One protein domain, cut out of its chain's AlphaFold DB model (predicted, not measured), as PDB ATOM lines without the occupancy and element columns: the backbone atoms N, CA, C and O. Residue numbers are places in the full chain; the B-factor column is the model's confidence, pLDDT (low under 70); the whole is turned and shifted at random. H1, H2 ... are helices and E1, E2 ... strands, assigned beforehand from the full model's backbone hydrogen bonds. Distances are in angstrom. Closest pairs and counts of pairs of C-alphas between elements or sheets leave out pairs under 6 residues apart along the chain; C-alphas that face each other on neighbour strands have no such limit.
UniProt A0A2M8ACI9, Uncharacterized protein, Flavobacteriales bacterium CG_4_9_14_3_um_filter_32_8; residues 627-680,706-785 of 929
ATOM      1  N   LYS A 627      63.491 290.051  60.339       83.06
ATOM      2  CA  LYS A 627      64.090 290.385  61.645       83.06
ATOM      3  C   LYS A 627      64.922 291.679  61.606       83.06
ATOM      4  O   LYS A 627      65.859 291.824  62.379       83.06
ATOM      5  N   SER A 628      64.548 292.616  60.738       88.94
ATOM      6  CA  SER A 628      65.234 293.892  60.530       88.94
ATOM      7  C   SER A 628      64.215 295.030  60.351       88.94
ATOM      8  O   SER A 628      63.031 294.875  60.668       88.94
ATOM      9  N   PHE A 629      64.638 296.195  59.866       90.31
ATOM     10  CA  PHE A 629      63.767 297.288  59.467       90.31
ATOM     11  C   PHE A 629      64.120 297.826  58.082       90.31
ATOM     12  O   PHE A 629      65.251 297.754  57.608       90.31
ATOM     13  N   GLN A 630      63.095 298.363  57.432       90.81
ATOM     14  CA  GLN A 630      63.169 298.999  56.130       90.81
ATOM     15  C   GLN A 630      63.355 300.506  56.304       90.81
ATOM     16  O   GLN A 630      62.715 301.094  57.173       90.81
ATOM     17  N   LEU A 631      64.166 301.127  55.454       88.88
ATOM     18  CA  LEU A 631      64.459 302.552  55.374       88.88
ATOM     19  C   LEU A 631      64.118 303.059  53.966       88.88
ATOM     20  O   LEU A 631      64.589 302.533  52.958       88.88
ATOM     21  N   THR A 632      63.303 304.103  53.874       86.75
ATOM     22  CA  THR A 632      62.909 304.728  52.599       86.75
ATOM     23  C   THR A 632      63.127 306.229  52.641       86.75
ATOM     24  O   THR A 632      62.884 306.848  53.674       86.75
ATOM     25  N   PHE A 633      63.508 306.823  51.510       82.38
ATOM     26  CA  PHE A 633      63.704 308.267  51.375       82.38
ATOM     27  C   PHE A 633      62.573 308.901  50.568       82.38
ATOM     28  O   PHE A 633      62.331 308.525  49.422       82.38
ATOM     29  N   ASP A 634      61.913 309.903  51.143       69.88
ATOM     30  CA  ASP A 634      60.782 310.583  50.516       69.88
ATOM     31  C   ASP A 634      61.204 311.825  49.716       69.88
ATOM     32  O   ASP A 634      62.265 312.430  49.917       69.88
ATOM     33  N   LYS A 635      60.314 312.248  48.809       61.53
ATOM     34  CA  LYS A 635      60.368 313.565  48.164       61.53
ATOM     35  C   LYS A 635      59.561 314.569  48.992       61.53
ATOM     36  O   LYS A 635      58.415 314.300  49.343       61.53
ATOM     37  N   LEU A 636      60.131 315.738  49.279       55.09
ATOM     38  CA  LEU A 636      59.439 316.783  50.041       55.09
ATOM     39  C   LEU A 636      58.466 317.618  49.183       55.09
ATOM     40  O   LEU A 636      58.680 317.770  47.976       55.09
ATOM     41  N   PRO A 637      57.414 318.206  49.790       46.38
ATOM     42  CA  PRO A 637      56.450 319.051  49.088       46.38
ATOM     43  C   PRO A 637      57.005 320.453  48.725       46.38
ATOM     44  O   PRO A 637      57.154 321.331  49.567       46.38
ATOM     45  N   VAL A 638      57.315 320.622  47.433       46.00
ATOM     46  CA  VAL A 638      57.265 321.780  46.491       46.00
ATOM     47  C   VAL A 638      57.441 323.255  46.950       46.00
ATOM     48  O   VAL A 638      57.166 324.141  46.151       46.00
ATOM     49  N   SER A 639      57.960 323.619  48.129       44.91
ATOM     50  CA  SER A 639      58.324 325.043  48.388       44.91
ATOM     51  C   SER A 639      59.823 325.350  48.414       44.91
ATOM     52  O   SER A 639      60.183 326.515  48.538       44.91
ATOM     53  N   TYR A 640      60.678 324.329  48.327       45.78
ATOM     54  CA  TYR A 640      62.146 324.441  48.353       45.78
ATOM     55  C   TYR A 640      62.817 323.774  47.139       45.78
ATOM     56  O   TYR A 640      64.039 323.694  47.065       45.78
ATOM     57  N   ASP A 641      62.026 323.325  46.158       43.47
ATOM     58  CA  ASP A 641      62.490 322.662  44.928       43.47
ATOM     59  C   ASP A 641      63.063 323.687  43.924       43.47
ATOM     60  O   ASP A 641      62.571 323.865  42.802       43.47
ATOM     61  N   SER A 642      64.099 324.422  44.341       47.38
ATOM     62  CA  SER A 642      64.842 325.294  43.439       47.38
ATOM     63  C   SER A 642      65.581 324.427  42.414       47.38
ATOM     64  O   SER A 642      66.092 323.342  42.711       47.38
ATOM     65  N   LYS A 643      65.637 324.882  41.158       49.47
ATOM     66  CA  LYS A 643      66.366 324.180  40.085       49.47
ATOM     67  C   LYS A 643      67.847 323.936  40.426       49.47
ATOM     68  O   LYS A 643      68.450 323.053  39.818       49.47
ATOM     69  N   ASP A 644      68.412 324.686  41.373       49.84
ATOM     70  CA  ASP A 644      69.813 324.591  41.774       49.84
ATOM     71  C   ASP A 644      70.060 323.535  42.863       49.84
ATOM     72  O   ASP A 644      71.049 322.811  42.766       49.84
ATOM     73  N   ALA A 645      69.133 323.315  43.805       49.22
ATOM     74  CA  ALA A 645      69.237 322.216  44.779       49.22
ATOM     75  C   ALA A 645      69.269 320.835  44.089       49.22
ATOM     76  O   ALA A 645      70.118 319.994  44.392       49.22
ATOM     77  N   ARG A 646      68.443 320.648  43.045       51.84
ATOM     78  CA  ARG A 646      68.431 319.436  42.198       51.84
ATOM     79  C   ARG A 646      69.773 319.118  41.531       51.84
ATOM     80  O   ARG A 646      70.010 317.958  41.193       51.84
ATOM     81  N   LYS A 647      70.635 320.117  41.308       54.25
ATOM     82  CA  LYS A 647      71.967 319.910  40.718       54.25
ATOM     83  C   LYS A 647      72.990 319.446  41.754       54.25
ATOM     84  O   LYS A 647      73.872 318.669  41.405       54.25
ATOM     85  N   ASN A 648      72.866 319.869  43.010       52.22
ATOM     86  CA  ASN A 648      73.898 319.647  44.027       52.22
ATOM     87  C   ASN A 648      73.805 318.283  44.730       52.22
ATOM     88  O   ASN A 648      74.829 317.775  45.175       52.22
ATOM     89  N   PHE A 649      72.642 317.619  44.704       60.59
ATOM     90  CA  PHE A 649      72.452 316.275  45.275       60.59
ATOM     91  C   PHE A 649      71.806 315.282  44.295       60.59
ATOM     92  O   PHE A 649      70.864 314.560  44.617       60.59
ATOM     93  N   ALA A 650      72.307 315.212  43.061       65.06
ATOM     94  CA  ALA A 650      71.757 314.327  42.030       65.06
ATOM     95  C   ALA A 650      71.762 312.836  42.438       65.06
ATOM     96  O   ALA A 650      70.899 312.073  41.997       65.06
ATOM     97  N   GLN A 651      72.700 312.438  43.302       70.31
ATOM     98  CA  GLN A 651      72.870 311.088  43.836       70.31
ATOM     99  C   GLN A 651      71.722 310.627  44.761       70.31
ATOM    100  O   GLN A 651      71.437 309.431  44.834       70.31
ATOM    101  N   LEU A 652      70.980 311.555  45.386       72.19
ATOM    102  CA  LEU A 652      69.796 311.244  46.207       72.19
ATOM    103  C   LEU A 652      68.665 310.594  45.408       72.19
ATOM    104  O   LEU A 652      67.888 309.806  45.944       72.19
ATOM    105  N   ASN A 653      68.566 310.901  44.114       73.81
ATOM    106  CA  ASN A 653      67.544 310.305  43.256       73.81
ATOM    107  C   ASN A 653      67.735 308.795  43.095       73.81
ATOM    108  O   ASN A 653      66.758 308.103  42.837       73.81
ATOM    109  N   THR A 654      68.960 308.287  43.259       74.31
ATOM    110  CA  THR A 654      69.238 306.848  43.266       74.31
ATOM    111  C   THR A 654      68.816 306.216  44.589       74.31
ATOM    112  O   THR A 654      68.164 305.180  44.571       74.31
ATOM    113  N   LEU A 655      69.094 306.860  45.729       78.75
ATOM    114  CA  LEU A 655      68.675 306.360  47.047       78.75
ATOM    115  C   LEU A 655      67.146 306.251  47.176       78.75
ATOM    116  O   LEU A 655      66.651 305.280  47.737       78.75
ATOM    117  N   ARG A 656      66.400 307.199  46.592       81.50
ATOM    118  CA  ARG A 656      64.924 307.233  46.590       81.50
ATOM    119  C   ARG A 656      64.253 306.142  45.742       81.50
ATOM    120  O   ARG A 656      63.049 305.948  45.863       81.50
ATOM    121  N   GLN A 657      64.986 305.471  44.853       80.94
ATOM    122  CA  GLN A 657      64.422 304.437  43.968       80.94
ATOM    123  C   GLN A 657      64.247 303.084  44.658       80.94
ATOM    124  O   GLN A 657      63.557 302.218  44.123       80.94
ATOM    125  N   TYR A 658      64.864 302.902  45.825       83.81
ATOM    126  CA  TYR A 658      64.912 301.630  46.528       83.81
ATOM    127  C   TYR A 658      64.395 301.786  47.955       83.81
ATOM    128  O   TYR A 658      64.524 302.837  48.581       83.81
ATOM    129  N   THR A 659      63.807 300.709  48.466       86.31
ATOM    130  CA  THR A 659      63.654 300.510  49.910       86.31
ATOM    131  C   THR A 659      64.936 299.863  50.401       86.31
ATOM    132  O   THR A 659      65.385 298.915  49.776       86.31
ATOM    133  N   TRP A 660      65.545 300.368  51.461       88.69
ATOM    134  CA  TRP A 660      66.794 299.848  52.015       88.69
ATOM    135  C   TRP A 660      66.479 298.981  53.226       88.69
ATOM    136  O   TRP A 660      65.606 299.335  54.006       88.69
ATOM    137  N   ILE A 661      67.139 297.843  53.379       87.81
ATOM    138  CA  ILE A 661      67.022 296.993  54.565       87.81
ATOM    139  C   ILE A 661      68.284 297.190  55.388       87.81
ATOM    140  O   ILE A 661      69.378 297.168  54.829       87.81
ATOM    141  N   TYR A 662      68.117 297.421  56.688       91.56
ATOM    142  CA  TYR A 662      69.229 297.474  57.629       91.56
ATOM    143  C   TYR A 662      69.846 296.082  57.810       91.56
ATOM    144  O   TYR A 662      69.125 295.093  57.936       91.56
ATOM    145  N   ASP A 663      71.168 296.012  57.824       86.69
ATOM    146  CA  ASP A 663      71.931 294.760  57.784       86.69
ATOM    147  C   ASP A 663      73.005 294.717  58.878       86.69
ATOM    148  O   ASP A 663      74.117 294.252  58.670       86.69
ATOM    149  N   GLY A 664      72.697 295.309  60.034       84.44
ATOM    150  CA  GLY A 664      73.578 295.312  61.200       84.44
ATOM    151  C   GLY A 664      73.024 294.483  62.355       84.44
ATOM    152  O   GLY A 664      71.826 294.192  62.426       84.44
ATOM    153  N   ASP A 665      73.902 294.142  63.295       84.56
ATOM    154  CA  ASP A 665      73.585 293.255  64.420       84.56
ATOM    155  C   ASP A 665      72.652 293.903  65.468       84.56
ATOM    156  O   ASP A 665      71.867 293.221  66.132       84.56
ATOM    157  N   GLU A 666      72.667 295.234  65.594       88.88
ATOM    158  CA  GLU A 666      71.977 295.990  66.655       88.88
ATOM    159  C   GLU A 666      70.574 296.494  66.259       88.88
ATOM    160  O   GLU A 666      70.137 297.587  66.625       88.88
ATOM    161  N   VAL A 667      69.807 295.663  65.547       86.56
ATOM    162  CA  VAL A 667      68.522 296.018  64.907       86.56
ATOM    163  C   VAL A 667      67.571 296.844  65.785       86.56
ATOM    164  O   VAL A 667      67.003 297.828  65.316       86.56
ATOM    165  N   ASN A 668      67.335 296.449  67.041       86.44
ATOM    166  CA  ASN A 668      66.358 297.136  67.899       86.44
ATOM    167  C   ASN A 668      66.869 298.487  68.416       86.44
ATOM    168  O   ASN A 668      66.080 299.425  68.518       86.44
ATOM    169  N   GLN A 669      68.161 298.580  68.738       87.50
ATOM    170  CA  GLN A 669      68.774 299.815  69.215       87.50
ATOM    171  C   GLN A 669      68.828 300.837  68.080       87.50
ATOM    172  O   GLN A 669      68.265 301.924  68.207       87.50
ATOM    173  N   THR A 670      69.373 300.443  66.929       85.88
ATOM    174  CA  THR A 670      69.471 301.320  65.760       85.88
ATOM    175  C   THR A 670      68.092 301.729  65.236       85.88
ATOM    176  O   THR A 670      67.908 302.872  64.824       85.88
ATOM    177  N   PHE A 671      67.079 300.849  65.305       88.62
ATOM    178  CA  PHE A 671      65.696 301.225  64.989       88.62
ATOM    179  C   PHE A 671      65.184 302.338  65.910       88.62
ATOM    180  O   PHE A 671      64.608 303.303  65.420       88.62
ATOM    181  N   HIS A 672      65.399 302.232  67.226       85.88
ATOM    182  CA  HIS A 672      64.955 303.251  68.183       85.88
ATOM    183  C   HIS A 672      65.681 304.589  68.013       85.88
ATOM    184  O   HIS A 672      65.037 305.638  68.097       85.88
ATOM    185  N   GLU A 673      66.982 304.566  67.732       82.75
ATOM    186  CA  GLU A 673      67.771 305.763  67.417       82.75
ATOM    187  C   GLU A 673      67.247 306.446  66.146       82.75
ATOM    188  O   GLU A 673      66.972 307.649  66.136       82.75
ATOM    189  N   MET A 674      67.011 305.663  65.090       83.94
ATOM    190  CA  MET A 674      66.474 306.149  63.821       83.94
ATOM    191  C   MET A 674      65.035 306.682  63.930       83.94
ATOM    192  O   MET A 674      64.709 307.654  63.241       83.94
ATOM    193  N   ASP A 675      64.184 306.071  64.763       82.88
ATOM    194  CA  ASP A 675      62.785 306.477  64.991       82.88
ATOM    195  C   ASP A 675      62.717 307.794  65.767       82.88
ATOM    196  O   ASP A 675      62.064 308.749  65.347       82.88
ATOM    197  N   SER A 676      63.497 307.880  66.849       78.31
ATOM    198  CA  SER A 676      63.621 309.086  67.672       78.31
ATOM    199  C   SER A 676      64.124 310.268  66.845       78.31
ATOM    200  O   SER A 676      63.613 311.385  66.964       78.31
ATOM    201  N   LEU A 677      65.083 310.018  65.949       75.06
ATOM    202  CA  LEU A 677      65.581 311.019  65.016       75.06
ATOM    203  C   LEU A 677      64.511 311.433  63.991       75.06
ATOM    204  O   LEU A 677      64.343 312.627  63.738       75.06
ATOM    205  N   ALA A 678      63.745 310.492  63.435       73.44
ATOM    206  CA  ALA A 678      62.674 310.804  62.486       73.44
ATOM    207  C   ALA A 678      61.577 311.674  63.130       73.44
ATOM    208  O   ALA A 678      61.124 312.656  62.531       73.44
ATOM    209  N   ASP A 679      61.196 311.373  64.373       71.06
ATOM    210  CA  ASP A 679      60.243 312.169  65.148       71.06
ATOM    211  C   ASP A 679      60.796 313.546  65.515       71.06
ATOM    212  O   ASP A 679      60.089 314.557  65.402       71.06
ATOM    213  N   PHE A 680      62.075 313.625  65.885       68.69
ATOM    214  CA  PHE A 680      62.746 314.895  66.122       68.69
ATOM    215  C   PHE A 680      62.706 315.783  64.877       68.69
ATOM    216  O   PHE A 680      62.213 316.910  64.973       68.69
ATOM    217  N   PRO A 706      65.732 323.891  62.174       44.94
ATOM    218  CA  PRO A 706      66.251 322.704  62.908       44.94
ATOM    219  C   PRO A 706      67.143 321.723  62.082       44.94
ATOM    220  O   PRO A 706      67.250 321.848  60.876       44.94
ATOM    221  N   THR A 707      67.766 320.728  62.727       51.97
ATOM    222  CA  THR A 707      68.547 319.597  62.151       51.97
ATOM    223  C   THR A 707      68.170 319.137  60.738       51.97
ATOM    224  O   THR A 707      67.040 318.717  60.489       51.97
ATOM    225  N   PHE A 708      69.170 319.116  59.854       56.38
ATOM    226  CA  PHE A 708      69.096 318.617  58.481       56.38
ATOM    227  C   PHE A 708      70.248 317.645  58.215       56.38
ATOM    228  O   PHE A 708      71.337 317.806  58.772       56.38
ATOM    229  N   ILE A 709      70.027 316.663  57.335       59.72
ATOM    230  CA  ILE A 709      71.112 315.834  56.802       59.72
ATOM    231  C   ILE A 709      71.961 316.736  55.894       59.72
ATOM    232  O   ILE A 709      71.557 317.083  54.785       59.72
ATOM    233  N   ARG A 710      73.129 317.155  56.389       59.28
ATOM    234  CA  ARG A 710      74.119 317.961  55.662       59.28
ATOM    235  C   ARG A 710      74.716 317.196  54.488       59.28
ATOM    236  O   ARG A 710      75.012 317.793  53.458       59.28
ATOM    237  N   ASN A 711      74.913 315.889  54.647       69.19
ATOM    238  CA  ASN A 711      75.426 315.033  53.588       69.19
ATOM    239  C   ASN A 711      74.899 313.604  53.726       69.19
ATOM    240  O   ASN A 711      74.666 313.127  54.833       69.19
ATOM    241  N   ILE A 712      74.748 312.916  52.599       74.75
ATOM    242  CA  ILE A 712      74.384 311.503  52.562       74.75
ATOM    243  C   ILE A 712      75.253 310.768  51.547       74.75
ATOM    244  O   ILE A 712      75.247 311.074  50.347       74.75
ATOM    245  N   ALA A 713      76.019 309.807  52.046       80.31
ATOM    246  CA  ALA A 713      76.946 309.006  51.269       80.31
ATOM    247  C   ALA A 713      76.516 307.540  51.300       80.31
ATOM    248  O   ALA A 713      76.077 307.043  52.328       80.31
ATOM    249  N   LEU A 714      76.625 306.864  50.161       83.69
ATOM    250  CA  LEU A 714      76.475 305.418  50.069       83.69
ATOM    251  C   LEU A 714      77.785 304.865  49.531       83.69
ATOM    252  O   LEU A 714      78.200 305.260  48.438       83.69
ATOM    253  N   GLU A 715      78.414 303.963  50.267       83.12
ATOM    254  CA  GLU A 715      79.691 303.351  49.907       83.12
ATOM    255  C   GLU A 715      79.580 301.825  49.981       83.12
ATOM    256  O   GLU A 715      78.840 301.321  50.822       83.12
ATOM    257  N   PRO A 716      80.233 301.058  49.088       80.44
ATOM    258  CA  PRO A 716      80.254 299.606  49.191       80.44
ATOM    259  C   PRO A 716      80.949 299.238  50.491       80.44
ATOM    260  O   PRO A 716      82.033 299.759  50.767       80.44
ATOM    261  N   ASN A 717      80.338 298.355  51.271       78.00
ATOM    262  CA  ASN A 717      81.025 297.800  52.415       78.00
ATOM    263  C   ASN A 717      82.125 296.861  51.899       78.00
ATOM    264  O   ASN A 717      81.881 296.028  51.028       78.00
ATOM    265  N   ALA A 718      83.360 297.056  52.355       73.88
ATOM    266  CA  ALA A 718      84.480 296.219  51.927       73.88
ATOM    267  C   ALA A 718      84.435 294.833  52.583       73.88
ATOM    268  O   ALA A 718      84.951 293.871  52.011       73.88
ATOM    269  N   ASP A 719      83.802 294.755  53.753       73.38
ATOM    270  CA  ASP A 719      83.817 293.587  54.624       73.38
ATOM    271  C   ASP A 719      82.568 292.705  54.457       73.38
ATOM    272  O   ASP A 719      82.546 291.584  54.960       73.38
ATOM    273  N   ASP A 720      81.548 293.174  53.726       73.25
ATOM    274  CA  ASP A 720      80.269 292.473  53.557       73.25
ATOM    275  C   ASP A 720      79.584 292.791  52.207       73.25
ATOM    276  O   ASP A 720      79.892 293.794  51.562       73.25
ATOM    277  N   ASP A 721      78.626 291.969  51.762       74.00
ATOM    278  CA  ASP A 721      77.865 292.140  50.504       74.00
ATOM    279  C   ASP A 721      76.712 293.161  50.649       74.00
ATOM    280  O   ASP A 721      75.601 292.977  50.141       74.00
ATOM    281  N   ASN A 722      76.986 294.267  51.349       81.12
ATOM    282  CA  ASN A 722      76.064 295.372  51.615       81.12
ATOM    283  C   ASN A 722      76.741 296.747  51.397       81.12
ATOM    284  O   ASN A 722      77.795 296.872  50.765       81.12
ATOM    285  N   TYR A 723      76.081 297.819  51.827       85.31
ATOM    286  CA  TYR A 723      76.547 299.195  51.696       85.31
ATOM    287  C   TYR A 723      76.595 299.891  53.047       85.31
ATOM    288  O   TYR A 723      75.700 299.721  53.862       85.31
ATOM    289  N   LEU A 724      77.568 300.773  53.234       86.38
ATOM    290  CA  LEU A 724      77.568 301.737  54.321       86.38
ATOM    291  C   LEU A 724      76.855 303.006  53.855       86.38
ATOM    292  O   LEU A 724      77.304 303.709  52.946       86.38
ATOM    293  N   LEU A 725      75.708 303.280  54.464       88.69
ATOM    294  CA  LEU A 725      74.946 304.502  54.283       88.69
ATOM    295  C   LEU A 725      75.282 305.474  55.412       88.69
ATOM    296  O   LEU A 725      74.833 305.314  56.545       88.69
ATOM    297  N   THR A 726      76.032 306.512  55.074       84.81
ATOM    298  CA  THR A 726      76.437 307.570  55.997       84.81
ATOM    299  C   THR A 726      75.500 308.762  55.866       84.81
ATOM    300  O   THR A 726      75.332 309.309  54.777       84.81
ATOM    301  N   MET A 727      74.923 309.208  56.977       81.94
ATOM    302  CA  MET A 727      74.114 310.417  57.094       81.94
ATOM    303  C   MET A 727      74.814 311.386  58.046       81.94
ATOM    304  O   MET A 727      74.880 311.156  59.250       81.94
ATOM    305  N   VAL A 728      75.347 312.470  57.491       69.31
ATOM    306  CA  VAL A 728      76.041 313.525  58.238       69.31
ATOM    307  C   VAL A 728      75.033 314.602  58.605       69.31
ATOM    308  O   VAL A 728      74.375 315.160  57.726       69.31
ATOM    309  N   MET A 729      74.929 314.918  59.887       66.00
ATOM    310  CA  MET A 729      74.100 315.985  60.447       66.00
ATOM    311  C   MET A 729      74.992 317.141  60.931       66.00
ATOM    312  O   MET A 729      76.172 317.195  60.595       66.00
ATOM    313  N   PHE A 730      74.426 318.139  61.617       53.56
ATOM    314  CA  PHE A 730      75.183 319.334  62.017       53.56
ATOM    315  C   PHE A 730      76.326 318.995  62.989       53.56
ATOM    316  O   PHE A 730      77.442 319.457  62.749       53.56
ATOM    317  N   ASP A 731      76.042 318.118  63.964       50.44
ATOM    318  CA  ASP A 731      76.932 317.770  65.085       50.44
ATOM    319  C   ASP A 731      77.201 316.252  65.217       50.44
ATOM    320  O   ASP A 731      78.002 315.846  66.046       50.44
ATOM    321  N   ASP A 732      76.570 315.413  64.378       59.84
ATOM    322  CA  ASP A 732      76.620 313.942  64.466       59.84
ATOM    323  C   ASP A 732      76.709 313.274  63.086       59.84
ATOM    324  O   ASP A 732      76.255 313.823  62.077       59.84
ATOM    325  N   THR A 733      77.256 312.057  63.029       76.25
ATOM    326  CA  THR A 733      77.289 311.217  61.819       76.25
ATOM    327  C   THR A 733      76.765 309.821  62.132       76.25
ATOM    328  O   THR A 733      77.304 309.138  62.994       76.25
ATOM    329  N   ILE A 734      75.738 309.383  61.403       82.50
ATOM    330  CA  ILE A 734      75.161 308.037  61.529       82.50
ATOM    331  C   ILE A 734      75.613 307.201  60.336       82.50
ATOM    332  O   ILE A 734      75.461 307.636  59.195       82.50
ATOM    333  N   ILE A 735      76.137 306.004  60.589       87.69
ATOM    334  CA  ILE A 735      76.569 305.055  59.556       87.69
ATOM    335  C   ILE A 735      75.736 303.784  59.704       87.69
ATOM    336  O   ILE A 735      75.688 303.200  60.781       87.69
ATOM    337  N   LEU A 736      75.070 303.366  58.629       89.94
ATOM    338  CA  LEU A 736      74.182 302.204  58.627       89.94
ATOM    339  C   LEU A 736      74.634 301.182  57.577       89.94
ATOM    340  O   LEU A 736      74.649 301.537  56.396       89.94
ATOM    341  N   PRO A 737      74.932 299.925  57.948       88.62
ATOM    342  CA  PRO A 737      74.996 298.836  56.980       88.62
ATOM    343  C   PRO A 737      73.596 298.588  56.404       88.62
ATOM    344  O   PRO A 737      72.630 298.375  57.142       88.62
ATOM    345  N   VAL A 738      73.458 298.689  55.083       88.88
ATOM    346  CA  VAL A 738      72.187 298.564  54.367       88.88
ATOM    347  C   VAL A 738      72.348 297.876  53.014       88.88
ATOM    348  O   VAL A 738      73.350 298.046  52.326       88.88
ATOM    349  N   TYR A 739      71.306 297.198  52.545       85.44
ATOM    350  CA  TYR A 739      71.213 296.732  51.157       85.44
ATOM    351  C   TYR A 739      69.853 297.087  50.541       85.44
ATOM    352  O   TYR A 739      68.857 297.225  51.256       85.44
ATOM    353  N   PRO A 740      69.762 297.294  49.216       85.56
ATOM    354  CA  PRO A 740      68.495 297.633  48.587       85.56
ATOM    355  C   PRO A 740      67.590 296.395  48.517       85.56
ATOM    356  O   PRO A 740      67.968 295.346  48.002       85.56
ATOM    357  N   HIS A 741      66.358 296.530  48.990       79.62
ATOM    358  CA  HIS A 741      65.311 295.535  48.845       79.62
ATOM    359  C   HIS A 741      64.854 295.455  47.388       79.62
ATOM    360  O   HIS A 741      64.369 296.432  46.805       79.62
ATOM    361  N   VAL A 742      64.969 294.266  46.804       68.50
ATOM    362  CA  VAL A 742      64.497 293.958  45.458       68.50
ATOM    363  C   VAL A 742      63.479 292.830  45.590       68.50
ATOM    364  O   VAL A 742      63.784 291.788  46.144       68.50
ATOM    365  N   ASN A 743      62.257 293.004  45.084       60.88
ATOM    366  CA  ASN A 743      61.299 291.896  45.020       60.88
ATOM    367  C   ASN A 743      61.765 290.894  43.945       60.88
ATOM    368  O   ASN A 743      61.403 291.029  42.772       60.88
ATOM    369  N   SER A 744      62.608 289.926  44.308       57.84
ATOM    370  CA  SER A 744      63.060 288.847  43.426       57.84
ATOM    371  C   SER A 744      62.998 287.491  44.127       57.84
ATOM    372  O   SER A 744      63.288 287.368  45.306       57.84
ATOM    373  N   THR A 745      62.619 286.449  43.390       52.88
ATOM    374  CA  THR A 745      62.597 285.055  43.860       52.88
ATOM    375  C   THR A 745      63.930 284.317  43.654       52.88
ATOM    376  O   THR A 745      63.997 283.123  43.937       52.88
ATOM    377  N   TYR A 746      64.986 284.988  43.163       56.94
ATOM    378  CA  TYR A 746      66.255 284.359  42.757       56.94
ATOM    379  C   TYR A 746      67.500 285.140  43.255       56.94
ATOM    380  O   TYR A 746      67.800 286.199  42.687       56.94
ATOM    381  N   PRO A 747      68.276 284.600  44.220       55.22
ATOM    382  CA  PRO A 747      69.392 285.290  44.899       55.22
ATOM    383  C   PRO A 747      70.529 285.801  43.991       55.22
ATOM    384  O   PRO A 747      71.035 286.906  44.174       55.22
ATOM    385  N   GLU A 748      70.911 285.056  42.946       54.84
ATOM    386  CA  GLU A 748      71.992 285.472  42.026       54.84
ATOM    387  C   GLU A 748      71.642 286.738  41.216       54.84
ATOM    388  O   GLU A 748      72.510 287.519  40.804       54.84
ATOM    389  N   THR A 749      70.347 286.969  40.992       56.31
ATOM    390  CA  THR A 749      69.819 288.166  40.325       56.31
ATOM    391  C   THR A 749      69.857 289.391  41.235       56.31
ATOM    392  O   THR A 749      69.990 290.509  40.734       56.31
ATOM    393  N   GLU A 750      69.771 289.193  42.553       58.78
ATOM    394  CA  GLU A 750      69.877 290.254  43.558       58.78
ATOM    395  C   GLU A 750      71.321 290.743  43.683       58.78
ATOM    396  O   GLU A 750      71.561 291.939  43.533       58.78
ATOM    397  N   GLN A 751      72.305 289.839  43.767       56.91
ATOM    398  CA  GLN A 751      73.731 290.207  43.801       56.91
ATOM    399  C   GLN A 751      74.186 290.999  42.562       56.91
ATOM    400  O   GLN A 751      74.922 291.987  42.660       56.91
ATOM    401  N   ARG A 752      73.722 290.613  41.362       60.06
ATOM    402  CA  ARG A 752      74.020 291.362  40.124       60.06
ATOM    403  C   ARG A 752      73.345 292.736  40.087       60.06
ATOM    404  O   ARG A 752      73.923 293.670  39.526       60.06
ATOM    405  N   ARG A 753      72.144 292.875  40.659       60.69
ATOM    406  CA  ARG A 753      71.413 294.151  40.730       60.69
ATOM    407  C   ARG A 753      71.986 295.078  41.797       60.69
ATOM    408  O   ARG A 753      72.159 296.254  41.486       60.69
ATOM    409  N   ASN A 754      72.398 294.563  42.958       63.56
ATOM    410  CA  ASN A 754      73.072 295.333  44.008       63.56
ATOM    411  C   ASN A 754      74.282 296.075  43.433       63.56
ATOM    412  O   ASN A 754      74.337 297.299  43.533       63.56
ATOM    413  N   LYS A 755      75.170 295.397  42.692       63.88
ATOM    414  CA  LYS A 755      76.341 296.023  42.038       63.88
ATOM    415  C   LYS A 755      75.995 297.105  41.000       63.88
ATOM    416  O   LYS A 755      76.800 298.007  40.753       63.88
ATOM    417  N   GLN A 756      74.813 297.056  40.377       67.50
ATOM    418  CA  GLN A 756      74.367 298.084  39.426       67.50
ATOM    419  C   GLN A 756      73.855 299.359  40.117       67.50
ATOM    420  O   GLN A 756      74.053 300.448  39.568       67.50
ATOM    421  N   VAL A 757      73.269 299.250  41.317       70.44
ATOM    422  CA  VAL A 757      72.766 300.397  42.103       70.44
ATOM    423  C   VAL A 757      73.897 301.378  42.418       70.44
ATOM    424  O   VAL A 757      73.798 302.571  42.109       70.44
ATOM    425  N   TYR A 758      75.026 300.874  42.922       75.25
ATOM    426  CA  TYR A 758      76.181 301.710  43.251       75.25
ATOM    427  C   TYR A 758      76.825 302.362  42.024       75.25
ATOM    428  O   TYR A 758      77.256 303.513  42.079       75.25
ATOM    429  N   LYS A 759      76.834 301.682  40.870       75.44
ATOM    430  CA  LYS A 759      77.351 302.256  39.617       75.44
ATOM    431  C   LYS A 759      76.564 303.504  39.199       75.44
ATOM    432  O   LYS A 759      77.166 304.479  38.746       75.44
ATOM    433  N   GLY A 760      75.239 303.492  39.359       73.81
ATOM    434  CA  GLY A 760      74.381 304.656  39.118       73.81
ATOM    435  C   GLY A 760      74.673 305.807  40.084       73.81
ATOM    436  O   GLY A 760      74.914 306.933  39.640       73.81
ATOM    437  N   TYR A 761      74.740 305.500  41.382       79.31
ATOM    438  CA  TYR A 761      75.041 306.459  42.449       79.31
ATOM    439  C   TYR A 761      76.426 307.114  42.277       79.31
ATOM    440  O   TYR A 761      76.542 308.338  42.214       79.31
ATOM    441  N   ASN A 762      77.476 306.311  42.086       75.75
ATOM    442  CA  ASN A 762      78.861 306.768  41.946       75.75
ATOM    443  C   ASN A 762      79.065 307.632  40.686       75.75
ATOM    444  O   ASN A 762      79.801 308.618  40.695       75.75
ATOM    445  N   ASN A 763      78.363 307.327  39.588       79.00
ATOM    446  CA  ASN A 763      78.394 308.170  38.390       79.00
ATOM    447  C   ASN A 763      77.773 309.555  38.626       79.00
ATOM    448  O   ASN A 763      78.277 310.543  38.084       79.00
ATOM    449  N   ALA A 764      76.698 309.643  39.414       71.06
ATOM    450  CA  ALA A 764      76.096 310.917  39.804       71.06
ATOM    451  C   ALA A 764      77.015 311.697  40.759       71.06
ATOM    452  O   ALA A 764      77.273 312.878  40.520       71.06
ATOM    453  N   LEU A 765      77.598 311.016  41.752       70.25
ATOM    454  CA  LEU A 765      78.556 311.592  42.696       70.25
ATOM    455  C   LEU A 765      79.774 312.186  41.971       70.25
ATOM    456  O   LEU A 765      80.055 313.372  42.115       70.25
ATOM    457  N   LYS A 766      80.421 311.425  41.074       73.69
ATOM    458  CA  LYS A 766      81.570 311.895  40.273       73.69
ATOM    459  C   LYS A 766      81.260 313.123  39.416       73.69
ATOM    460  O   LYS A 766      82.140 313.958  39.197       73.69
ATOM    461  N   ARG A 767      80.037 313.239  38.883       72.69
ATOM    462  CA  ARG A 767      79.607 314.431  38.126       72.69
ATOM    463  C   ARG A 767      79.473 315.642  39.048       72.69
ATOM    464  O   ARG A 767      79.938 316.718  38.676       72.69
ATOM    465  N   ASN A 768      78.917 315.458  40.241       63.56
ATOM    466  CA  ASN A 768      78.766 316.524  41.228       63.56
ATOM    467  C   ASN A 768      80.109 316.986  41.797       63.56
ATOM    468  O   ASN A 768      80.374 318.185  41.774       63.56
ATOM    469  N   THR A 769      81.023 316.073  42.138       62.84
ATOM    470  CA  THR A 769      82.389 316.420  42.570       62.84
ATOM    471  C   THR A 769      83.131 317.249  41.517       62.84
ATOM    472  O   THR A 769      83.785 318.235  41.845       62.84
ATOM    473  N   LYS A 770      82.988 316.917  40.224       69.88
ATOM    474  CA  LYS A 770      83.574 317.713  39.127       69.88
ATOM    475  C   LYS A 770      82.948 319.102  38.996       69.88
ATOM    476  O   LYS A 770      83.650 320.047  38.642       69.88
ATOM    477  N   ASN A 771      81.648 319.232  39.241       61.09
ATOM    478  CA  ASN A 771      80.970 320.528  39.220       61.09
ATOM    479  C   ASN A 771      81.393 321.395  40.415       61.09
ATOM    480  O   ASN A 771      81.667 322.577  40.219       61.09
ATOM    481  N   TRP A 772      81.540 320.804  41.604       57.25
ATOM    482  CA  TRP A 772      82.060 321.484  42.792       57.25
ATOM    483  C   TRP A 772      83.503 321.939  42.607       57.25
ATOM    484  O   TRP A 772      83.780 323.112  42.803       57.25
ATOM    485  N   ALA A 773      84.392 321.084  42.096       60.34
ATOM    486  CA  ALA A 773      85.779 321.467  41.817       60.34
ATOM    487  C   ALA A 773      85.893 322.625  40.802       60.34
ATOM    488  O   ALA A 773      86.798 323.453  40.881       60.34
ATOM    489  N   ARG A 774      84.964 322.717  39.836       63.47
ATOM    490  CA  ARG A 774      84.892 323.849  38.894       63.47
ATOM    491  C   ARG A 774      84.394 325.133  39.559       63.47
ATOM    492  O   ARG A 774      84.889 326.203  39.215       63.47
ATOM    493  N   ALA A 775      83.419 325.030  40.460       52.34
ATOM    494  CA  ALA A 775      82.899 326.165  41.218       52.34
ATOM    495  C   ALA A 775      83.944 326.699  42.209       52.34
ATOM    496  O   ALA A 775      84.180 327.903  42.243       52.34
ATOM    497  N   ASP A 776      84.627 325.797  42.912       50.97
ATOM    498  CA  ASP A 776      85.701 326.108  43.851       50.97
ATOM    499  C   ASP A 776      86.868 326.796  43.138       50.97
ATOM    500  O   ASP A 776      87.203 327.928  43.454       50.97
ATOM    501  N   LYS A 777      87.358 326.229  42.026       63.31
ATOM    502  CA  LYS A 777      88.405 326.863  41.207       63.31
ATOM    503  C   LYS A 777      88.021 328.258  40.697       63.31
ATOM    504  O   LYS A 777      88.883 329.127  40.567       63.31
ATOM    505  N   LYS A 778      86.741 328.483  40.377       59.41
ATOM    506  CA  LYS A 778      86.230 329.803  39.974       59.41
ATOM    507  C   LYS A 778      86.227 330.776  41.158       59.41
ATOM    508  O   LYS A 778      86.602 331.929  40.976       59.41
ATOM    509  N   TYR A 779      85.841 330.307  42.343       52.16
ATOM    510  CA  TYR A 779      85.844 331.083  43.580       52.16
ATOM    511  C   TYR A 779      87.265 331.420  44.048       52.16
ATOM    512  O   TYR A 779      87.553 332.587  44.275       52.16
ATOM    513  N   THR A 780      88.189 330.454  44.084       52.38
ATOM    514  CA  THR A 780      89.603 330.683  44.428       52.38
ATOM    515  C   THR A 780      90.247 331.710  43.502       52.38
ATOM    516  O   THR A 780      91.017 332.549  43.952       52.38
ATOM    517  N   LYS A 781      89.909 331.681  42.205       64.25
ATOM    518  CA  LYS A 781      90.391 332.674  41.240       64.25
ATOM    519  C   LYS A 781      89.847 334.077  41.542       64.25
ATOM    520  O   LYS A 781      90.625 335.022  41.555       64.25
ATOM    521  N   LEU A 782      88.550 334.199  41.828       53.12
ATOM    522  CA  LEU A 782      87.917 335.467  42.222       53.12
ATOM    523  C   LEU A 782      88.472 336.012  43.546       53.12
ATOM    524  O   LEU A 782      88.682 337.215  43.670       53.12
ATOM    525  N   LEU A 783      88.744 335.133  44.514       48.00
ATOM    526  CA  LEU A 783      89.338 335.488  45.799       48.00
ATOM    527  C   LEU A 783      90.784 335.965  45.626       48.00
ATOM    528  O   LEU A 783      91.149 336.998  46.169       48.00
ATOM    529  N   ALA A 784      91.584 335.271  44.813       58.22
ATOM    530  CA  ALA A 784      92.955 335.676  44.510       58.22
ATOM    531  C   ALA A 784      93.015 337.009  43.740       58.22
ATOM    532  O   ALA A 784      93.878 337.836  44.015       58.22
ATOM    533  N   GLU A 785      92.092 337.242  42.800       56.09
ATOM    534  CA  GLU A 785      91.954 338.526  42.096       56.09
ATOM    535  C   GLU A 785      91.532 339.652  43.054       56.09
ATOM    536  O   GLU A 785      92.058 340.761  42.976       56.09
TER     537      GLU A 785
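This is residues 627 to 680 and 706 to 785 of the 929 residues of an uncharacterized protein of Flavobacteriales bacterium CG_4_9_14_3_um_filter_32_8 (UniProt A0A2M8ACI9). A strongly twisted sheet of five strands makes the body, and one very long helix, H4, crosses past it, grazing it on the way, with residues 773 to 785 sticking out far beyond it. The helix H3 packs on one face of the sheet, and the short H2 on the opposite face, between the sheet and H4. The 134 printed residues hold five named strands and four named helices, in the order E1 H1 H2 E2 H3 E3 E4 E5 H4, mixed in class; the sheet's order is E1 E2 E5 E4 E3, antiparallel throughout. The whole is only just loose, close to compact, with a radius of gyration of the C-alphas of 17.2 A, and elongated, spanning 58 by 36 by 32 A.

The edge strand E1, residues 628 to 634, is antiparallel to E2, residues 659 to 662, with N 631 and O 660 2.7 A apart, within hydrogen-bond range. E5, residues 733 to 741, bends by 55 degrees at residue 737. Its residues 738 to 741 pair with E2, with N 741 and O 659 at 2.7 A, and its residues 733 to 738 pair with E4, residues 723 to 728, with N 725 and O 736 at 2.8 A. E4 is also antiparallel to the other edge strand, E3, residues 711 to 716, with N 726 and O 713 at 2.8 A. E3, E4 and E5 form a meander, each strand the antiparallel neighbour of the one before, in two hairpins. H2, residues 652 to 655, is on the sheet at a height of 6.7 A, over none of the strands. H3, residues 667 to 680, is on the opposite face at a height of 9.1 A; the closest C-alphas of E1 and H3 are those of Ser 628 and Val 667, 5.9 A apart. H4, residues 747 to 785, only grazes the sheet, with residues 750 to 765. It touches H2 with residues 757 to 761 alone, the closest C-alphas being those of Thr 654 and Tyr 761, 5.9 A apart. H1, residues 645 to 648, is not on the sheet; it is close to H4 but not clearly touching, with the C-alphas of Asn 648 and Asn 768 closest at 6.4 A. Every O i to N i+4 pair is within hydrogen-bond range in H3, and 32 of 35 in H4; H1 and H2 are too short for such a pair.

E1 begins at C-alpha 628, (65.234, 293.892, 60.530), and measures 20.0 A; H3 measures 19.8 A and E5 23.6 A. H4 measures 57.9 A and ends at C-alpha 785, (91.954, 338.526, 42.096).

The C-alphas farthest apart, of Thr 745 and Glu 785, are 61.0 A apart. Residues 681 to 705 are not printed, and C-alphas 680 and 706 are 9.1 A apart across the cut. Of the links printed whole, none is long. The mean pLDDT of the printed part is 70.2, with 62 residues under 70, among them 634 to 650 and 768 to 785.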